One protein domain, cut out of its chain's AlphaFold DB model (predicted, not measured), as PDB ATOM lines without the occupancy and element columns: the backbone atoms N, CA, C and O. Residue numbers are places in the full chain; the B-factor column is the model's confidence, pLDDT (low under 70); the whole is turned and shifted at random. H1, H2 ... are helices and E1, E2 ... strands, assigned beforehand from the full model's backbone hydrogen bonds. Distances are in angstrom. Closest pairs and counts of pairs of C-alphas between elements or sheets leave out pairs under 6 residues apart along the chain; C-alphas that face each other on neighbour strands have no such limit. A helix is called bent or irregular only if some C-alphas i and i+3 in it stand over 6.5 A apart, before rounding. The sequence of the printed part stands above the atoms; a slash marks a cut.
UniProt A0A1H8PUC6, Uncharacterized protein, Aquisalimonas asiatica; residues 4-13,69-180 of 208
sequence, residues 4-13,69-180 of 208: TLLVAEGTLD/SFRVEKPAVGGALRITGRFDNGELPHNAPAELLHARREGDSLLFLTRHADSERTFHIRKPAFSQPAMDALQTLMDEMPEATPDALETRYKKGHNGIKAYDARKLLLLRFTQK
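This is residues 4 to 13 and 69 to 180 of the 208 residues of an uncharacterized protein of Aquisalimonas asiatica (UniProt A0A1H8PUC6). What does the model look like? One sheet of eight strands is folded over at E4 and curls round the helix H1, while H2 covers E8 and E7 on the same face. E6 and E5 form the smaller leaf, partly face to face with the leaf of E3, E2, E1, E8 and E7. What is it made of? The printed part has 122 residues, with E1 to E6, then H1 and H2, then E7 and E8 along it; the class is mixed, helices and strands, and the mixed sheet has the order E6, E5, E4, E3, E2, E1, E8, E7. It is compact, with a radius of gyration of the C-alphas of 13.5 A, and rounded, spanning 34 by 34 by 22 A.

What stands beside the first strand? E1, residues 4 to 10, is the parallel neighbour of E8, residues 172 to 179, with N 7 and O 175 2.8 A apart. E8 and E7, residues 164 to 169, form an antiparallel hairpin, with N 174 and O 167 2.8 A apart. E1 is antiparallel to E2, residues 69 to 74, at 168 degrees, with N 6 and O 72 2.8 A apart. How does the sheet go on? E2, E3, residues 81 to 86, E4, residues 98 to 106, E5, residues 109 to 116, and E6, residues 119 to 126, make a meander, each strand the antiparallel neighbour of the one before; N 84 and O 71 are 3.0 A apart, N 100 and O 81 2.8 A, N 111 and O 104 2.8 A, and N 121 and O 114 2.8 A. E4 bends by 67 degrees at residue 101 and is the hinge of a folded sheet, bent back on itself into two leaves that face each other. Where are the helices? H1, residues 132 to 144, is on the sheet, which curls round it; its closest C-alphas to E4 are those of Gln 139 and Ala 103, 6.5 A apart. H2, residues 150 to 157, is on the same face, over E8 and E7 at a height over the sheet of 8.5 A, and its closest C-alphas to E7 are those of Tyr 157 and Ala 166, 5.0 A apart. H1 and H2 are apart, and in both every O i to N i+4 pair is within hydrogen-bond range.

Where does the first strand begin? C-alpha 4 of E1 is at (151.869, 175.319, 138.839). Which elements are long? From first to last C-alpha, E6 measures 22.7 A, E8 22.0 A, E5 21.0 A, E4 20.7 A and H1 18.3 A. Where does the last strand end? C-alpha 179 of E8 is at (169.688, 176.966, 129.897).

How far does it reach? The two C-alphas farthest apart, those of Asp 118 and Lys 159, are 39.9 A apart. Where is it cut or loosely linked? Residues 14 to 68 are not printed, and C-alphas 13 and 69 are 14.0 A apart; E3 to E4 is a long link of 11 residues. Where is confidence low? The pLDDT is under 70 at residues 10 to 13, 77 to 78, 128 and 179 to 180.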
ATOM      1  N   THR A   4     150.802 174.865 139.747       85.44
ATOM      2  CA  THR A   4     151.869 175.319 138.839       85.44
ATOM      3  C   THR A   4     153.222 175.045 139.475       85.44
ATOM      4  O   THR A   4     153.426 175.350 140.645       85.44
ATOM      5  N   LEU A   5     154.147 174.476 138.713       88.25
ATOM      6  CA  LEU A   5     155.517 174.221 139.135       88.25
ATOM      7  C   LEU A   5     156.475 174.786 138.095       88.25
ATOM      8  O   LEU A   5     156.518 174.313 136.964       88.25
ATOM      9  N   LEU A   6     157.267 175.772 138.494       87.69
ATOM     10  CA  LEU A   6     158.428 176.241 137.759       87.69
ATOM     11  C   LEU A   6     159.649 175.432 138.187       87.69
ATOM     12  O   LEU A   6     159.976 175.371 139.368       87.69
ATOM     13  N   VAL A   7     160.346 174.843 137.224       87.25
ATOM     14  CA  VAL A   7     161.664 174.238 137.408       87.25
ATOM     15  C   VAL A   7     162.649 175.023 136.562       87.25
ATOM     16  O   VAL A   7     162.564 175.004 135.333       87.25
ATOM     17  N   ALA A   8     163.571 175.713 137.226       84.81
ATOM     18  CA  ALA A   8     164.623 176.482 136.591       84.81
ATOM     19  C   ALA A   8     165.976 175.826 136.863       84.81
ATOM     20  O   ALA A   8     166.417 175.705 138.005       84.81
ATOM     21  N   GLU A   9     166.632 175.403 135.789       81.31
ATOM     22  CA  GLU A   9     167.950 174.779 135.807       81.31
ATOM     23  C   GLU A   9     168.926 175.668 135.034       81.31
ATOM     24  O   GLU A   9     168.816 175.849 133.815       81.31
ATOM     25  N   GLY A  10     169.877 176.232 135.775       67.19
ATOM     26  CA  GLY A  10     170.998 177.002 135.266       67.19
ATOM     27  C   GLY A  10     172.281 176.219 135.496       67.19
ATOM     28  O   GLY A  10     172.751 176.056 136.627       67.19
ATOM     29  N   THR A  11     172.848 175.680 134.423       63.84
ATOM     30  CA  THR A  11     174.136 174.990 134.497       63.84
ATOM     31  C   THR A  11     175.265 175.985 134.291       63.84
ATOM     32  O   THR A  11     175.273 176.757 133.331       63.84
ATOM     33  N   LEU A  12     176.245 175.915 135.187       52.28
ATOM     34  CA  LEU A  12     177.548 176.529 135.024       52.28
ATOM     35  C   LEU A  12     178.225 175.913 133.793       52.28
ATOM     36  O   LEU A  12     178.599 174.748 133.825       52.28
ATOM     37  N   ASP A  13     178.440 176.686 132.735       47.62
ATOM     38  CA  ASP A  13     179.596 176.422 131.883       47.62
ATOM     39  C   ASP A  13     180.125 177.749 131.335       47.62
ATOM     40  O   ASP A  13     179.659 178.276 130.329       47.62
ATOM     41  N   SER A  69     169.917 174.811 140.532       84.00
ATOM     42  CA  SER A  69     168.550 174.464 140.178       84.00
ATOM     43  C   SER A  69     167.643 174.915 141.291       84.00
ATOM     44  O   SER A  69     167.865 174.534 142.441       84.00
ATOM     45  N   PHE A  70     166.611 175.667 140.952       88.94
ATOM     46  CA  PHE A  70     165.565 176.017 141.891       88.94
ATOM     47  C   PHE A  70     164.204 175.666 141.309       88.94
ATOM     48  O   PHE A  70     164.005 175.585 140.094       88.94
ATOM     49  N   ARG A  71     163.272 175.386 142.206       90.81
ATOM     50  CA  ARG A  71     161.900 175.030 141.885       90.81
ATOM     51  C   ARG A  71     160.993 175.967 142.643       90.81
ATOM     52  O   ARG A  71     161.163 176.093 143.853       90.81
ATOM     53  N   VAL A  72     160.052 176.585 141.944       90.25
ATOM     54  CA  VAL A  72     159.013 177.411 142.552       90.25
ATOM     55  C   VAL A  72     157.669 176.747 142.302       90.25
ATOM     56  O   VAL A  72     157.271 176.551 141.157       90.25
ATOM     57  N   GLU A  73     156.977 176.363 143.363       90.50
ATOM     58  CA  GLU A  73     155.647 175.771 143.309       90.50
ATOM     59  C   GLU A  73     154.600 176.799 143.740       90.50
ATOM     60  O   GLU A  73     154.740 177.462 144.768       90.50
ATOM     61  N   LYS A  74     153.513 176.875 142.976       88.75
ATOM     62  CA  LYS A  74     152.257 177.508 143.366       88.75
ATOM     63  C   LYS A  74     151.246 176.397 143.694       88.75
ATOM     64  O   LYS A  74     150.688 175.787 142.772       88.75
ATOM     65  N   PRO A  75     151.018 176.093 144.986       81.38
ATOM     66  CA  PRO A  75     150.229 174.931 145.403       81.38
ATOM     67  C   PRO A  75     148.722 175.094 145.151       81.38
ATOM     68  O   PRO A  75     148.014 174.096 145.005       81.38
ATOM     69  N   ALA A  76     148.228 176.333 145.096       76.50
ATOM     70  CA  ALA A  76     146.839 176.674 144.802       76.50
ATOM     71  C   ALA A  76     146.742 178.090 144.207       76.50
ATOM     72  O   ALA A  76     147.664 178.897 144.345       76.50
ATOM     73  N   VAL A  77     145.622 178.406 143.554       68.19
ATOM     74  CA  VAL A  77     145.323 179.775 143.101       68.19
ATOM     75  C   VAL A  77     145.181 180.669 144.340       68.19
ATOM     76  O   VAL A  77     144.409 180.333 145.232       68.19
ATOM     77  N   GLY A  78     145.972 181.744 144.423       67.19
ATOM     78  CA  GLY A  78     146.055 182.619 145.605       67.19
ATOM     79  C   GLY A  78     146.897 182.080 146.772       67.19
ATOM     80  O   GLY A  78     146.996 182.735 147.802       67.19
ATOM     81  N   GLY A  79     147.504 180.894 146.642       75.50
ATOM     82  CA  GLY A  79     148.434 180.366 147.642       75.50
ATOM     83  C   GLY A  79     149.829 180.978 147.509       75.50
ATOM     84  O   GLY A  79     150.273 181.260 146.395       75.50
ATOM     85  N   ALA A  80     150.533 181.122 148.633       85.00
ATOM     86  CA  ALA A  80     151.911 181.600 148.642       85.00
ATOM     87  C   ALA A  80     152.828 180.706 147.792       85.00
ATOM     88  O   ALA A  80     152.687 179.474 147.767       85.00
ATOM     89  N   LEU A  81     153.773 181.337 147.095       90.81
ATOM     90  CA  LEU A  81     154.788 180.628 146.328       90.81
ATOM     91  C   LEU A  81     155.732 179.891 147.277       90.81
ATOM     92  O   LEU A  81     156.071 180.379 148.352       90.81
ATOM     93  N   ARG A  82     156.172 178.704 146.875       91.88
ATOM     94  CA  ARG A  82     157.100 177.874 147.643       91.88
ATOM     95  C   ARG A  82     158.347 177.605 146.836       91.88
ATOM     96  O   ARG A  82     158.233 177.212 145.683       91.88
ATOM     97  N   ILE A  83     159.521 177.769 147.429       92.81
ATOM     98  CA  ILE A  83     160.799 177.592 146.746       92.81
ATOM     99  C   ILE A  83     161.647 176.493 147.395       92.81
ATOM    100  O   ILE A  83     161.734 176.375 148.616       92.81
ATOM    101  N   THR A  84     162.278 175.674 146.554       91.69
ATOM    102  CA  THR A  84     163.308 174.690 146.933       91.69
ATOM    103  C   THR A  84     164.443 174.725 145.920       91.69
ATOM    104  O   THR A  84     164.257 175.207 144.802       91.69
ATOM    105  N   GLY A  85     165.609 174.186 146.267       89.50
ATOM    106  CA  GLY A  85     166.709 174.044 145.321       89.50
ATOM    107  C   GLY A  85     168.078 174.374 145.885       89.50
ATOM    108  O   GLY A  85     168.248 174.600 147.079       89.50
ATOM    109  N   ARG A  86     169.063 174.410 144.991       86.19
ATOM    110  CA  ARG A  86     170.463 174.689 145.292       86.19
ATOM    111  C   ARG A  86     170.853 176.053 144.733       86.19
ATOM    112  O   ARG A  86     170.824 176.266 143.520       86.19
ATOM    113  N   PHE A  87     171.253 176.933 145.637       87.06
ATOM    114  CA  PHE A  87     171.635 178.322 145.400       87.06
ATOM    115  C   PHE A  87     173.145 178.489 145.598       87.06
ATOM    116  O   PHE A  87     173.845 177.541 145.959       87.06
ATOM    117  N   ASP A  88     173.674 179.689 145.364       81.00
ATOM    118  CA  ASP A  88     175.108 179.934 145.557       81.00
ATOM    119  C   ASP A  88     175.499 180.007 147.038       81.00
ATOM    120  O   ASP A  88     176.614 179.636 147.401       81.00
ATOM    121  N   ASN A  89     174.583 180.453 147.899       85.50
ATOM    122  CA  ASN A  89     174.810 180.642 149.332       85.50
ATOM    123  C   ASN A  89     174.128 179.594 150.226       85.50
ATOM    124  O   ASN A  89     174.114 179.755 151.445       85.50
ATOM    125  N   GLY A  90     173.566 178.528 149.651       83.94
ATOM    126  CA  GLY A  90     172.937 177.465 150.427       83.94
ATOM    127  C   GLY A  90     172.043 176.546 149.604       83.94
ATOM    128  O   GLY A  90     171.944 176.654 148.384       83.94
ATOM    129  N   GLU A  91     171.373 175.633 150.295       87.06
ATOM    130  CA  GLU A  91     170.429 174.690 149.705       87.06
ATOM    131  C   GLU A  91     169.149 174.666 150.543       87.06
ATOM    132  O   GLU A  91     169.200 174.667 151.774       87.06
ATOM    133  N   LEU A  92     168.008 174.667 149.860       87.25
ATOM    134  CA  LEU A  92     166.687 174.422 150.420       87.25
ATOM    135  C   LEU A  92     166.252 173.020 149.988       87.25
ATOM    136  O   LEU A  92     165.963 172.813 148.801       87.25
ATOM    137  N   PRO A  93     166.232 172.047 150.910       84.94
ATOM    138  CA  PRO A  93     165.964 170.668 150.556       84.94
ATOM    139  C   PRO A  93     164.497 170.493 150.147       84.94
ATOM    140  O   PRO A  93     163.599 171.188 150.620       84.94
ATOM    141  N   HIS A  94     164.234 169.546 149.247       80.56
ATOM    142  CA  HIS A  94     162.897 169.366 148.667       80.56
ATOM    143  C   HIS A  94     161.808 168.991 149.682       80.56
ATOM    144  O   HIS A  94     160.634 169.243 149.431       80.56
ATOM    145  N   ASN A  95     162.185 168.392 150.812       82.56
ATOM    146  CA  ASN A  95     161.275 168.027 151.896       82.56
ATOM    147  C   ASN A  95     160.929 169.203 152.828       82.56
ATOM    148  O   ASN A  95     160.015 169.064 153.635       82.56
ATOM    149  N   ALA A  96     161.620 170.342 152.712       83.50
ATOM    150  CA  ALA A  96     161.365 171.547 153.498       83.50
ATOM    151  C   ALA A  96     161.285 172.787 152.583       83.50
ATOM    152  O   ALA A  96     162.214 173.600 152.546       83.50
ATOM    153  N   PRO A  97     160.200 172.932 151.796       88.38
ATOM    154  CA  PRO A  97     159.997 174.118 150.974       88.38
ATOM    155  C   PRO A  97     159.848 175.372 151.836       88.38
ATOM    156  O   PRO A  97     159.062 175.390 152.782       88.38
ATOM    157  N   ALA A  98     160.567 176.431 151.468       90.81
ATOM    158  CA  ALA A  98     160.412 177.746 152.077       90.81
ATOM    159  C   ALA A  98     159.321 178.539 151.350       90.81
ATOM    160  O   ALA A  98     159.118 178.363 150.149       90.81
ATOM    161  N   GLU A  99     158.636 179.431 152.056       92.19
ATOM    162  CA  GLU A  99     157.731 180.388 151.425       92.19
ATOM    163  C   GLU A  99     158.560 181.460 150.708       92.19
ATOM    164  O   GLU A  99     159.479 182.031 151.292       92.19
ATOM    165  N   LEU A 100     158.273 181.713 149.433       92.06
ATOM    166  CA  LEU A 100     158.911 182.758 148.639       92.06
ATOM    167  C   LEU A 100     158.104 184.048 148.795       92.06
ATOM    168  O   LEU A 100     156.981 184.134 148.306       92.06
ATOM    169  N   LEU A 101     158.699 185.043 149.456       90.75
ATOM    170  CA  LEU A 101     158.074 186.346 149.687       90.75
ATOM    171  C   LEU A 101     158.207 187.240 148.454       90.75
ATOM    172  O   LEU A 101     157.234 187.824 147.991       90.75
ATOM    173  N   HIS A 102     159.422 187.337 147.913       88.06
ATOM    174  CA  HIS A 102     159.698 188.105 146.707       88.06
ATOM    175  C   HIS A 102     160.980 187.612 146.035       88.06
ATOM    176  O   HIS A 102     161.882 187.086 146.696       88.06
ATOM    177  N   ALA A 103     161.072 187.817 144.724       90.56
ATOM    178  CA  ALA A 103     162.294 187.607 143.973       90.56
ATOM    179  C   ALA A 103     162.675 188.892 143.242       90.56
ATOM    180  O   ALA A 103     161.869 189.454 142.510       90.56
ATOM    181  N   ARG A 104     163.909 189.356 143.433       92.44
ATOM    182  CA  ARG A 104     164.374 190.636 142.893       92.44
ATOM    183  C   ARG A 104     165.728 190.479 142.233       92.44
ATOM    184  O   ARG A 104     166.635 189.870 142.802       92.44
ATOM    185  N   ARG A 105     165.898 191.092 141.063       89.38
ATOM    186  CA  ARG A 105     167.221 191.266 140.471       89.38
ATOM    187  C   ARG A 105     167.999 192.361 141.195       89.38
ATOM    188  O   ARG A 105     167.533 193.491 141.341       89.38
ATOM    189  N   GLU A 106     169.226 192.029 141.570       90.06
ATOM    190  CA  GLU A 106     170.221 192.969 142.067       90.06
ATOM    191  C   GLU A 106     171.523 192.771 141.281       90.06
ATOM    192  O   GLU A 106     172.233 191.773 141.439       90.06
ATOM    193  N   GLY A 107     171.806 193.706 140.368       86.69
ATOM    194  CA  GLY A 107     172.975 193.669 139.489       86.69
ATOM    195  C   GLY A 107     173.067 192.381 138.661       86.69
ATOM    196  O   GLY A 107     172.287 192.157 137.728       86.69
ATOM    197  N   ASP A 108     174.045 191.546 139.018       84.69
ATOM    198  CA  ASP A 108     174.361 190.261 138.380       84.69
ATOM    199  C   ASP A 108     173.805 189.045 139.133       84.69
ATOM    200  O   ASP A 108     174.251 187.911 138.919       84.69
ATOM    201  N   SER A 109     172.832 189.280 140.009       87.25
ATOM    202  CA  SER A 109     172.183 188.261 140.817       87.25
ATOM    203  C   SER A 109     170.665 188.371 140.790       87.25
ATOM    204  O   SER A 109     170.105 189.456 140.636       87.25
ATOM    205  N   LEU A 110     170.012 187.227 140.960       91.25
ATOM    206  CA  LEU A 110     168.599 187.119 141.277       91.25
ATOM    207  C   LEU A 110     168.499 186.623 142.721       91.25
ATOM    208  O   LEU A 110     168.969 185.529 143.050       91.25
ATOM    209  N   LEU A 111     167.949 187.473 143.582       93.88
ATOM    210  CA  LEU A 111     167.757 187.213 145.000       93.88
ATOM    211  C   LEU A 111     166.354 186.664 145.235       93.88
ATOM    212  O   LEU A 111     165.391 187.135 144.635       93.88
ATOM    213  N   PHE A 112     166.243 185.734 146.168       93.44
ATOM    214  CA  PHE A 112     165.000 185.149 146.639       93.44
ATOM    215  C   PHE A 112     164.900 185.420 148.131       93.44
ATOM    216  O   PHE A 112     165.648 184.837 148.920       93.44
ATOM    217  N   LEU A 113     163.990 186.309 148.517       93.38
ATOM    218  CA  LEU A 113     163.653 186.503 149.916       93.38
ATOM    219  C   LEU A 113     162.651 185.425 150.317       93.38
ATOM    220  O   LEU A 113     161.569 185.315 149.735       93.38
ATOM    221  N   THR A 114     163.030 184.616 151.297       92.50
ATOM    222  CA  THR A 114     162.257 183.450 151.720       92.50
ATOM    223  C   THR A 114     161.976 183.486 153.209       92.50
ATOM    224  O   THR A 114     162.797 183.979 153.984       92.50
ATOM    225  N   ARG A 115     160.840 182.925 153.614       91.25
ATOM    226  CA  ARG A 115     160.499 182.674 155.013       91.25
ATOM    227  C   ARG A 115     160.557 181.176 155.286       91.25
ATOM    228  O   ARG A 115     159.904 180.382 154.610       91.25
ATOM    229  N   HIS A 116     161.365 180.789 156.269       84.50
ATOM    230  CA  HIS A 116     161.557 179.400 156.670       84.50
ATOM    231  C   HIS A 116     161.695 179.298 158.194       84.50
ATOM    232  O   HIS A 116     162.618 179.882 158.765       84.50
ATOM    233  N   ALA A 117     160.816 178.514 158.831       76.81
ATOM    234  CA  ALA A 117     160.806 178.264 160.280       76.81
ATOM    235  C   ALA A 117     160.960 179.559 161.108       76.81
ATOM    236  O   ALA A 117     161.906 179.697 161.876       76.81
ATOM    237  N   ASP A 118     160.081 180.534 160.853       75.94
ATOM    238  CA  ASP A 118     160.032 181.851 161.515       75.94
ATOM    239  C   ASP A 118     161.264 182.755 161.324       75.94
ATOM    240  O   ASP A 118     161.361 183.821 161.929       75.94
ATOM    241  N   SER A 119     162.184 182.380 160.429       85.00
ATOM    242  CA  SER A 119     163.323 183.206 160.023       85.00
ATOM    243  C   SER A 119     163.230 183.606 158.554       85.00
ATOM    244  O   SER A 119     162.875 182.797 157.691       85.00
ATOM    245  N   GLU A 120     163.575 184.857 158.255       91.19
ATOM    246  CA  GLU A 120     163.739 185.318 156.881       91.19
ATOM    247  C   GLU A 120     165.172 185.059 156.413       91.19
ATOM    248  O   GLU A 120     166.146 185.333 157.117       91.19
ATOM    249  N   ARG A 121     165.305 184.480 155.220       90.75
ATOM    250  CA  ARG A 121     166.590 184.169 154.595       90.75
ATOM    251  C   ARG A 121     166.574 184.575 153.137       90.75
ATOM    252  O   ARG A 121     165.623 184.284 152.411       90.75
ATOM    253  N   THR A 122     167.676 185.169 152.702       92.62
ATOM    254  CA  THR A 122     167.891 185.515 151.299       92.62
ATOM    255  C   THR A 122     168.764 184.462 150.643       92.62
ATOM    256  O   THR A 122     169.920 184.271 151.025       92.62
ATOM    257  N   PHE A 123     168.234 183.803 149.623       90.19
ATOM    258  CA  PHE A 123     169.008 182.958 148.722       90.19
ATOM    259  C   PHE A 123     169.319 183.723 147.448       90.19
ATOM    260  O   PHE A 123     168.581 184.629 147.078       90.19
ATOM    261  N   HIS A 124     170.400 183.384 146.759       89.19
ATOM    262  CA  HIS A 124     170.662 183.999 145.464       89.19
ATOM    263  C   HIS A 124     171.262 183.032 144.460       89.19
ATOM    264  O   HIS A 124     171.995 182.100 144.802       89.19
ATOM    265  N   ILE A 125     170.962 183.315 143.203       86.94
ATOM    266  CA  ILE A 125     171.678 182.795 142.046       86.94
ATOM    267  C   ILE A 125     172.359 183.970 141.361       86.94
ATOM    268  O   ILE A 125     171.785 185.053 141.249       86.94
ATOM    269  N   ARG A 126     173.590 183.780 140.908       80.31
ATOM    270  CA  ARG A 126     174.348 184.812 140.203       80.31
ATOM    271  C   ARG A 126     174.824 184.315 138.850       80.31
ATOM    272  O   ARG A 126     174.783 183.121 138.529       80.31
ATOM    273  N   LYS A 127     175.370 185.236 138.061       70.44
ATOM    274  CA  LYS A 127     176.258 184.849 136.963       70.44
ATOM    275  C   LYS A 127     177.389 183.945 137.495       70.44
ATOM    276  O   LYS A 127     177.960 184.253 138.539       70.44
ATOM    277  N   PRO A 128     177.797 182.900 136.753       63.59
ATOM    278  CA  PRO A 128     177.361 182.557 135.398       63.59
ATOM    279  C   PRO A 128     176.271 181.480 135.315       63.59
ATOM    280  O   PRO A 128     175.974 181.046 134.207       63.59
ATOM    281  N   ALA A 129     175.700 181.028 136.435       70.69
ATOM    282  CA  ALA A 129     174.718 179.940 136.427       70.69
ATOM    283  C   ALA A 129     173.470 180.289 135.597       70.69
ATOM    284  O   ALA A 129     172.924 179.440 134.897       70.69
ATOM    285  N   PHE A 130     173.073 181.561 135.626       75.50
ATOM    286  CA  PHE A 130     172.021 182.126 134.793       75.50
ATOM    287  C   PHE A 130     172.565 183.359 134.060       75.50
ATOM    288  O   PHE A 130     173.336 184.147 134.616       75.50
ATOM    289  N   SER A 131     172.204 183.510 132.785       77.31
ATOM    290  CA  SER A 131     172.523 184.721 132.014       77.31
ATOM    291  C   SER A 131     171.661 185.908 132.479       77.31
ATOM    292  O   SER A 131     170.632 185.698 133.115       77.31
ATOM    293  N   GLN A 132     172.038 187.160 132.174       81.56
ATOM    294  CA  GLN A 132     171.165 188.306 132.509       81.56
ATOM    295  C   GLN A 132     169.773 188.188 131.873       81.56
ATOM    296  O   GLN A 132     168.808 188.292 132.622       81.56
ATOM    297  N   PRO A 133     169.640 187.859 130.569       82.56
ATOM    298  CA  PRO A 133     168.321 187.677 129.965       82.56
ATOM    299  C   PRO A 133     167.513 186.557 130.630       82.56
ATOM    300  O   PRO A 133     166.294 186.652 130.733       82.56
ATOM    301  N   ALA A 134     168.182 185.501 131.108       82.50
ATOM    302  CA  ALA A 134     167.531 184.435 131.860       82.50
ATOM    303  C   ALA A 134     167.028 184.917 133.225       82.50
ATOM    304  O   ALA A 134     165.901 184.610 133.597       82.50
ATOM    305  N   MET A 135     167.845 185.673 133.965       87.50
ATOM    306  CA  MET A 135     167.442 186.245 135.253       87.50
ATOM    307  C   MET A 135     166.280 187.227 135.091       87.50
ATOM    308  O   MET A 135     165.356 187.181 135.895       87.50
ATOM    309  N   ASP A 136     166.277 188.031 134.026       87.81
ATOM    310  CA  ASP A 136     165.171 188.938 133.697       87.81
ATOM    311  C   ASP A 136     163.891 188.168 133.377       87.81
ATOM    312  O   ASP A 136     162.845 188.429 133.964       87.81
ATOM    313  N   ALA A 137     163.977 187.152 132.515       87.06
ATOM    314  CA  ALA A 137     162.832 186.312 132.179       87.06
ATOM    315  C   ALA A 137     162.260 185.579 133.404       87.06
ATOM    316  O   ALA A 137     161.041 185.443 133.530       87.06
ATOM    317  N   LEU A 138     163.128 185.104 134.301       89.88
ATOM    318  CA  LEU A 138     162.731 184.436 135.538       89.88
ATOM    319  C   LEU A 138     162.116 185.415 136.539       89.88
ATOM    320  O   LEU A 138     161.123 185.053 137.162       89.88
ATOM    321  N   GLN A 139     162.654 186.633 136.678       91.31
ATOM    322  CA  GLN A 139     162.049 187.666 137.518       91.31
ATOM    323  C   GLN A 139     160.645 188.010 137.019       91.31
ATOM    324  O   GLN A 139     159.697 187.891 137.788       91.31
ATOM    325  N   THR A 140     160.491 188.325 135.729       90.12
ATOM    326  CA  THR A 140     159.177 188.620 135.144       90.12
ATOM    327  C   THR A 140     158.193 187.476 135.380       90.12
ATOM    328  O   THR A 140     157.058 187.712 135.779       90.12
ATOM    329  N   LEU A 141     158.618 186.219 135.198       89.44
ATOM    330  CA  LEU A 141     157.748 185.074 135.474       89.44
ATOM    331  C   LEU A 141     157.375 184.974 136.964       89.44
ATOM    332  O   LEU A 141     156.245 184.613 137.281       89.44
ATOM    333  N   MET A 142     158.300 185.258 137.880       89.38
ATOM    334  CA  MET A 142     158.032 185.225 139.320       89.38
ATOM    335  C   MET A 142     157.122 186.355 139.790       89.38
ATOM    336  O   MET A 142     156.363 186.130 140.726       89.38
ATOM    337  N   ASP A 143     157.152 187.507 139.128       89.44
ATOM    338  CA  ASP A 143     156.225 188.611 139.382       89.44
ATOM    339  C   ASP A 143     154.820 188.302 138.826       89.44
ATOM    340  O   ASP A 143     153.810 188.662 139.425       89.44
ATOM    341  N   GLU A 144     154.729 187.571 137.709       88.69
ATOM    342  CA  GLU A 144     153.452 187.192 137.085       88.69
ATOM    343  C   GLU A 144     152.773 185.985 137.755       88.69
ATOM    344  O   GLU A 144     151.545 185.902 137.835       88.69
ATOM    345  N   MET A 145     153.552 185.006 138.217       86.56
ATOM    346  CA  MET A 145     153.048 183.719 138.703       86.56
ATOM    347  C   MET A 145     152.091 183.798 139.914       86.56
ATOM    348  O   MET A 145     151.164 182.981 139.939       86.56
ATOM    349  N   PRO A 146     152.235 184.713 140.899       85.75
ATOM    350  CA  PRO A 146     151.284 184.878 142.005       85.75
ATOM    351  C   PRO A 146     149.857 185.173 141.533       85.75
ATOM    352  O   PRO A 146     148.910 184.551 142.017       85.75
ATOM    353  N   GLU A 147     149.716 186.000 140.499       86.00
ATOM    354  CA  GLU A 147     148.423 186.455 139.980       86.00
ATOM    355  C   GLU A 147     147.906 185.577 138.832       86.00
ATOM    356  O   GLU A 147     146.705 185.364 138.675       86.00
ATOM    357  N   ALA A 148     148.806 184.994 138.040       85.38
ATOM    358  CA  ALA A 148     148.420 184.253 136.849       85.38
ATOM    359  C   ALA A 148     147.710 182.922 137.163       85.38
ATOM    360  O   ALA A 148     148.072 182.166 138.080       85.38
ATOM    361  N   THR A 149     146.709 182.598 136.341       86.19
ATOM    362  CA  THR A 149     146.079 181.275 136.323       86.19
ATOM    363  C   THR A 149     146.951 180.280 135.544       86.19
ATOM    364  O   THR A 149     147.679 180.675 134.627       86.19
ATOM    365  N   PRO A 150     146.884 178.971 135.861       86.00
ATOM    366  CA  PRO A 150     147.628 177.956 135.118       86.00
ATOM    367  C   PRO A 150     147.348 177.996 133.607       86.00
ATOM    368  O   PRO A 150     148.267 177.892 132.805       86.00
ATOM    369  N   ASP A 151     146.102 178.219 133.194       87.38
ATOM    370  CA  ASP A 151     145.734 178.165 131.774       87.38
ATOM    371  C   ASP A 151     146.276 179.368 130.978       87.38
ATOM    372  O   ASP A 151     146.667 179.230 129.812       87.38
ATOM    373  N   ALA A 152     146.396 180.535 131.624       88.06
ATOM    374  CA  ALA A 152     147.057 181.702 131.043       88.06
ATOM    375  C   ALA A 152     148.564 181.450 130.839       88.06
ATOM    376  O   ALA A 152     149.101 181.710 129.757       88.06
ATOM    377  N   LEU A 153     149.233 180.878 131.848       87.88
ATOM    378  CA  LEU A 153     150.652 180.515 131.770       87.88
ATOM    379  C   LEU A 153     150.901 179.423 130.723       87.88
ATOM    380  O   LEU A 153     151.869 179.511 129.965       87.88
ATOM    381  N   GLU A 154     150.025 178.420 130.627       88.69
ATOM    382  CA  GLU A 154     150.121 177.408 129.577       88.69
ATOM    383  C   GLU A 154     150.064 178.066 128.201       88.69
ATOM    384  O   GLU A 154     150.972 177.871 127.398       88.69
ATOM    385  N   THR A 155     149.047 178.890 127.943       88.69
ATOM    386  CA  THR A 155     148.843 179.532 126.637       88.69
ATOM    387  C   THR A 155     150.064 180.347 126.210       88.69
ATOM    388  O   THR A 155     150.509 180.242 125.064       88.69
ATOM    389  N   ARG A 156     150.661 181.101 127.141       87.50
ATOM    390  CA  ARG A 156     151.834 181.944 126.882       87.50
ATOM    391  C   ARG A 156     153.106 181.139 126.613       87.50
ATOM    392  O   ARG A 156     153.852 181.460 125.691       87.50
ATOM    393  N   TYR A 157     153.356 180.086 127.391       87.94
ATOM    394  CA  TYR A 157     154.621 179.342 127.346       87.94
ATOM    395  C   TYR A 157     154.555 178.025 126.555       87.94
ATOM    396  O   TYR A 157     155.572 177.341 126.418       87.94
ATOM    397  N   LYS A 158     153.404 177.666 125.970       86.88
ATOM    398  CA  LYS A 158     153.218 176.434 125.174       86.88
ATOM    399  C   LYS A 158     154.188 176.319 123.998       86.88
ATOM    400  O   LYS A 158     154.731 175.245 123.743       86.88
ATOM    401  N   LYS A 159     154.431 177.428 123.290       83.81
ATOM    402  CA  LYS A 159     155.350 177.479 122.135       83.81
ATOM    403  C   LYS A 159     156.820 177.685 122.524       83.81
ATOM    404  O   LYS A 159     157.679 177.632 121.652       83.81
ATOM    405  N   GLY A 160     157.117 177.852 123.814       77.88
ATOM    406  CA  GLY A 160     158.426 178.289 124.286       77.88
ATOM    407  C   GLY A 160     158.578 179.804 124.140       77.88
ATOM    408  O   GLY A 160     158.521 180.335 123.035       77.88
ATOM    409  N   HIS A 161     158.767 180.507 125.253       79.56
ATOM    410  CA  HIS A 161     158.973 181.956 125.277       79.56
ATOM    411  C   HIS A 161     160.064 182.286 126.296       79.56
ATOM    412  O   HIS A 161     160.043 181.760 127.406       79.56
ATOM    413  N   ASN A 162     161.049 183.102 125.909       77.31
ATOM    414  CA  ASN A 162     162.209 183.463 126.741       77.31
ATOM    415  C   ASN A 162     162.935 182.255 127.375       77.31
ATOM    416  O   ASN A 162     163.375 182.313 128.517       77.31
ATOM    417  N   GLY A 163     163.026 181.128 126.655       76.31
ATOM    418  CA  GLY A 163     163.655 179.893 127.149       76.31
ATOM    419  C   GLY A 163     162.808 179.066 128.130       76.31
ATOM    420  O   GLY A 163     163.261 178.013 128.581       76.31
ATOM    421  N   ILE A 164     161.583 179.503 128.438       84.88
ATOM    422  CA  ILE A 164     160.623 178.814 129.309       84.88
ATOM    423  C   ILE A 164     159.612 178.068 128.439       84.88
ATOM    424  O   ILE A 164     159.036 178.648 127.515       84.88
ATOM    425  N   LYS A 165     159.358 176.791 128.742       86.25
ATOM    426  CA  LYS A 165     158.361 175.968 128.047       86.25
ATOM    427  C   LYS A 165     157.368 175.348 129.024       86.25
ATOM    428  O   LYS A 165     157.770 174.777 130.036       86.25
ATOM    429  N   ALA A 166     156.084 175.455 128.699       88.88
ATOM    430  CA  ALA A 166     155.002 174.840 129.457       88.88
ATOM    431  C   ALA A 166     154.757 173.390 129.025       88.88
ATOM    432  O   ALA A 166     154.729 173.075 127.833       88.88
ATOM    433  N   TYR A 167     154.531 172.529 130.012       87.38
ATOM    434  CA  TYR A 167     154.155 171.134 129.861       87.38
ATOM    435  C   TYR A 167     152.950 170.854 130.752       87.38
ATOM    436  O   TYR A 167     152.973 171.143 131.949       87.38
ATOM    437  N   ASP A 168     151.905 170.272 130.173       86.75
ATOM    438  CA  ASP A 168     150.776 169.782 130.951       86.75
ATOM    439  C   ASP A 168     151.071 168.377 131.486       86.75
ATOM    440  O   ASP A 168     151.422 167.470 130.730       86.75
ATOM    441  N   ALA A 169     150.933 168.195 132.795       81.06
ATOM    442  CA  ALA A 169     151.110 166.923 133.473       81.06
ATOM    443  C   ALA A 169     149.979 166.742 134.492       81.06
ATOM    444  O   ALA A 169     150.053 167.289 135.578       81.06
ATOM    445  N   ARG A 170     148.917 165.996 134.149       79.56
ATOM    446  CA  ARG A 170     147.764 165.624 135.015       79.56
ATOM    447  C   ARG A 170     147.645 166.410 136.339       79.56
ATOM    448  O   ARG A 170     148.166 165.989 137.370       79.56
ATOM    449  N   LYS A 171     146.869 167.503 136.324       81.88
ATOM    450  CA  LYS A 171     146.625 168.425 137.463       81.88
ATOM    451  C   LYS A 171     147.827 169.295 137.882       81.88
ATOM    452  O   LYS A 171     147.716 170.032 138.863       81.88
ATOM    453  N   LEU A 172     148.914 169.285 137.116       85.94
ATOM    454  CA  LEU A 172     150.103 170.118 137.273       85.94
ATOM    455  C   LEU A 172     150.447 170.789 135.935       85.94
ATOM    456  O   LEU A 172     150.493 170.145 134.891       85.94
ATOM    457  N   LEU A 173     150.709 172.088 135.971       87.69
ATOM    458  CA  LEU A 173     151.389 172.803 134.903       87.69
ATOM    459  C   LEU A 173     152.874 172.888 135.251       87.69
ATOM    460  O   LEU A 173     153.239 173.539 136.227       87.69
ATOM    461  N   LEU A 174     153.723 172.252 134.452       88.38
ATOM    462  CA  LEU A 174     155.172 172.333 134.586       88.38
ATOM    463  C   LEU A 174     155.716 173.410 133.642       88.38
ATOM    464  O   LEU A 174     155.681 173.256 132.424       88.38
ATOM    465  N   LEU A 175     156.269 174.479 134.202       87.81
ATOM    466  CA  LEU A 175     157.072 175.460 133.483       87.81
ATOM    467  C   LEU A 175     158.536 175.055 133.620       87.81
ATOM    468  O   LEU A 175     159.098 175.085 134.711       87.81
ATOM    469  N   ARG A 176     159.163 174.640 132.523       86.69
ATOM    470  CA  ARG A 176     160.576 174.267 132.520       86.69
ATOM    471  C   ARG A 176     161.397 175.378 131.891       86.69
ATOM    472  O   ARG A 176     161.183 175.719 130.729       86.69
ATOM    473  N   PHE A 177     162.366 175.881 132.641       84.75
ATOM    474  CA  PHE A 177     163.441 176.718 132.140       84.75
ATOM    475  C   PHE A 177     164.745 175.927 132.215       84.75
ATOM    476  O   PHE A 177     165.189 175.541 133.295       84.75
ATOM    477  N   THR A 178     165.352 175.667 131.063       74.19
ATOM    478  CA  THR A 178     166.643 174.975 130.975       74.19
ATOM    479  C   THR A 178     167.567 175.768 130.079       74.19
ATOM    480  O   THR A 178     167.358 175.813 128.866       74.19
ATOM    481  N   GLN A 179     168.611 176.351 130.661       68.75
ATOM    482  CA  GLN A 179     169.688 176.966 129.897       68.75
ATOM    483  C   GLN A 179     170.758 175.896 129.631       68.75
ATOM    484  O   GLN A 179     171.595 175.628 130.487       68.75
ATOM    485  N   LYS A 180     170.701 175.244 128.458       55.19
ATOM    486  CA  LYS A 180     171.740 174.291 128.026       55.19
ATOM    487  C   LYS A 180     172.987 175.045 127.543       55.19
ATOM    488  O   LYS A 180     172.833 176.014 126.797       55.19
TER     489      LYS A 180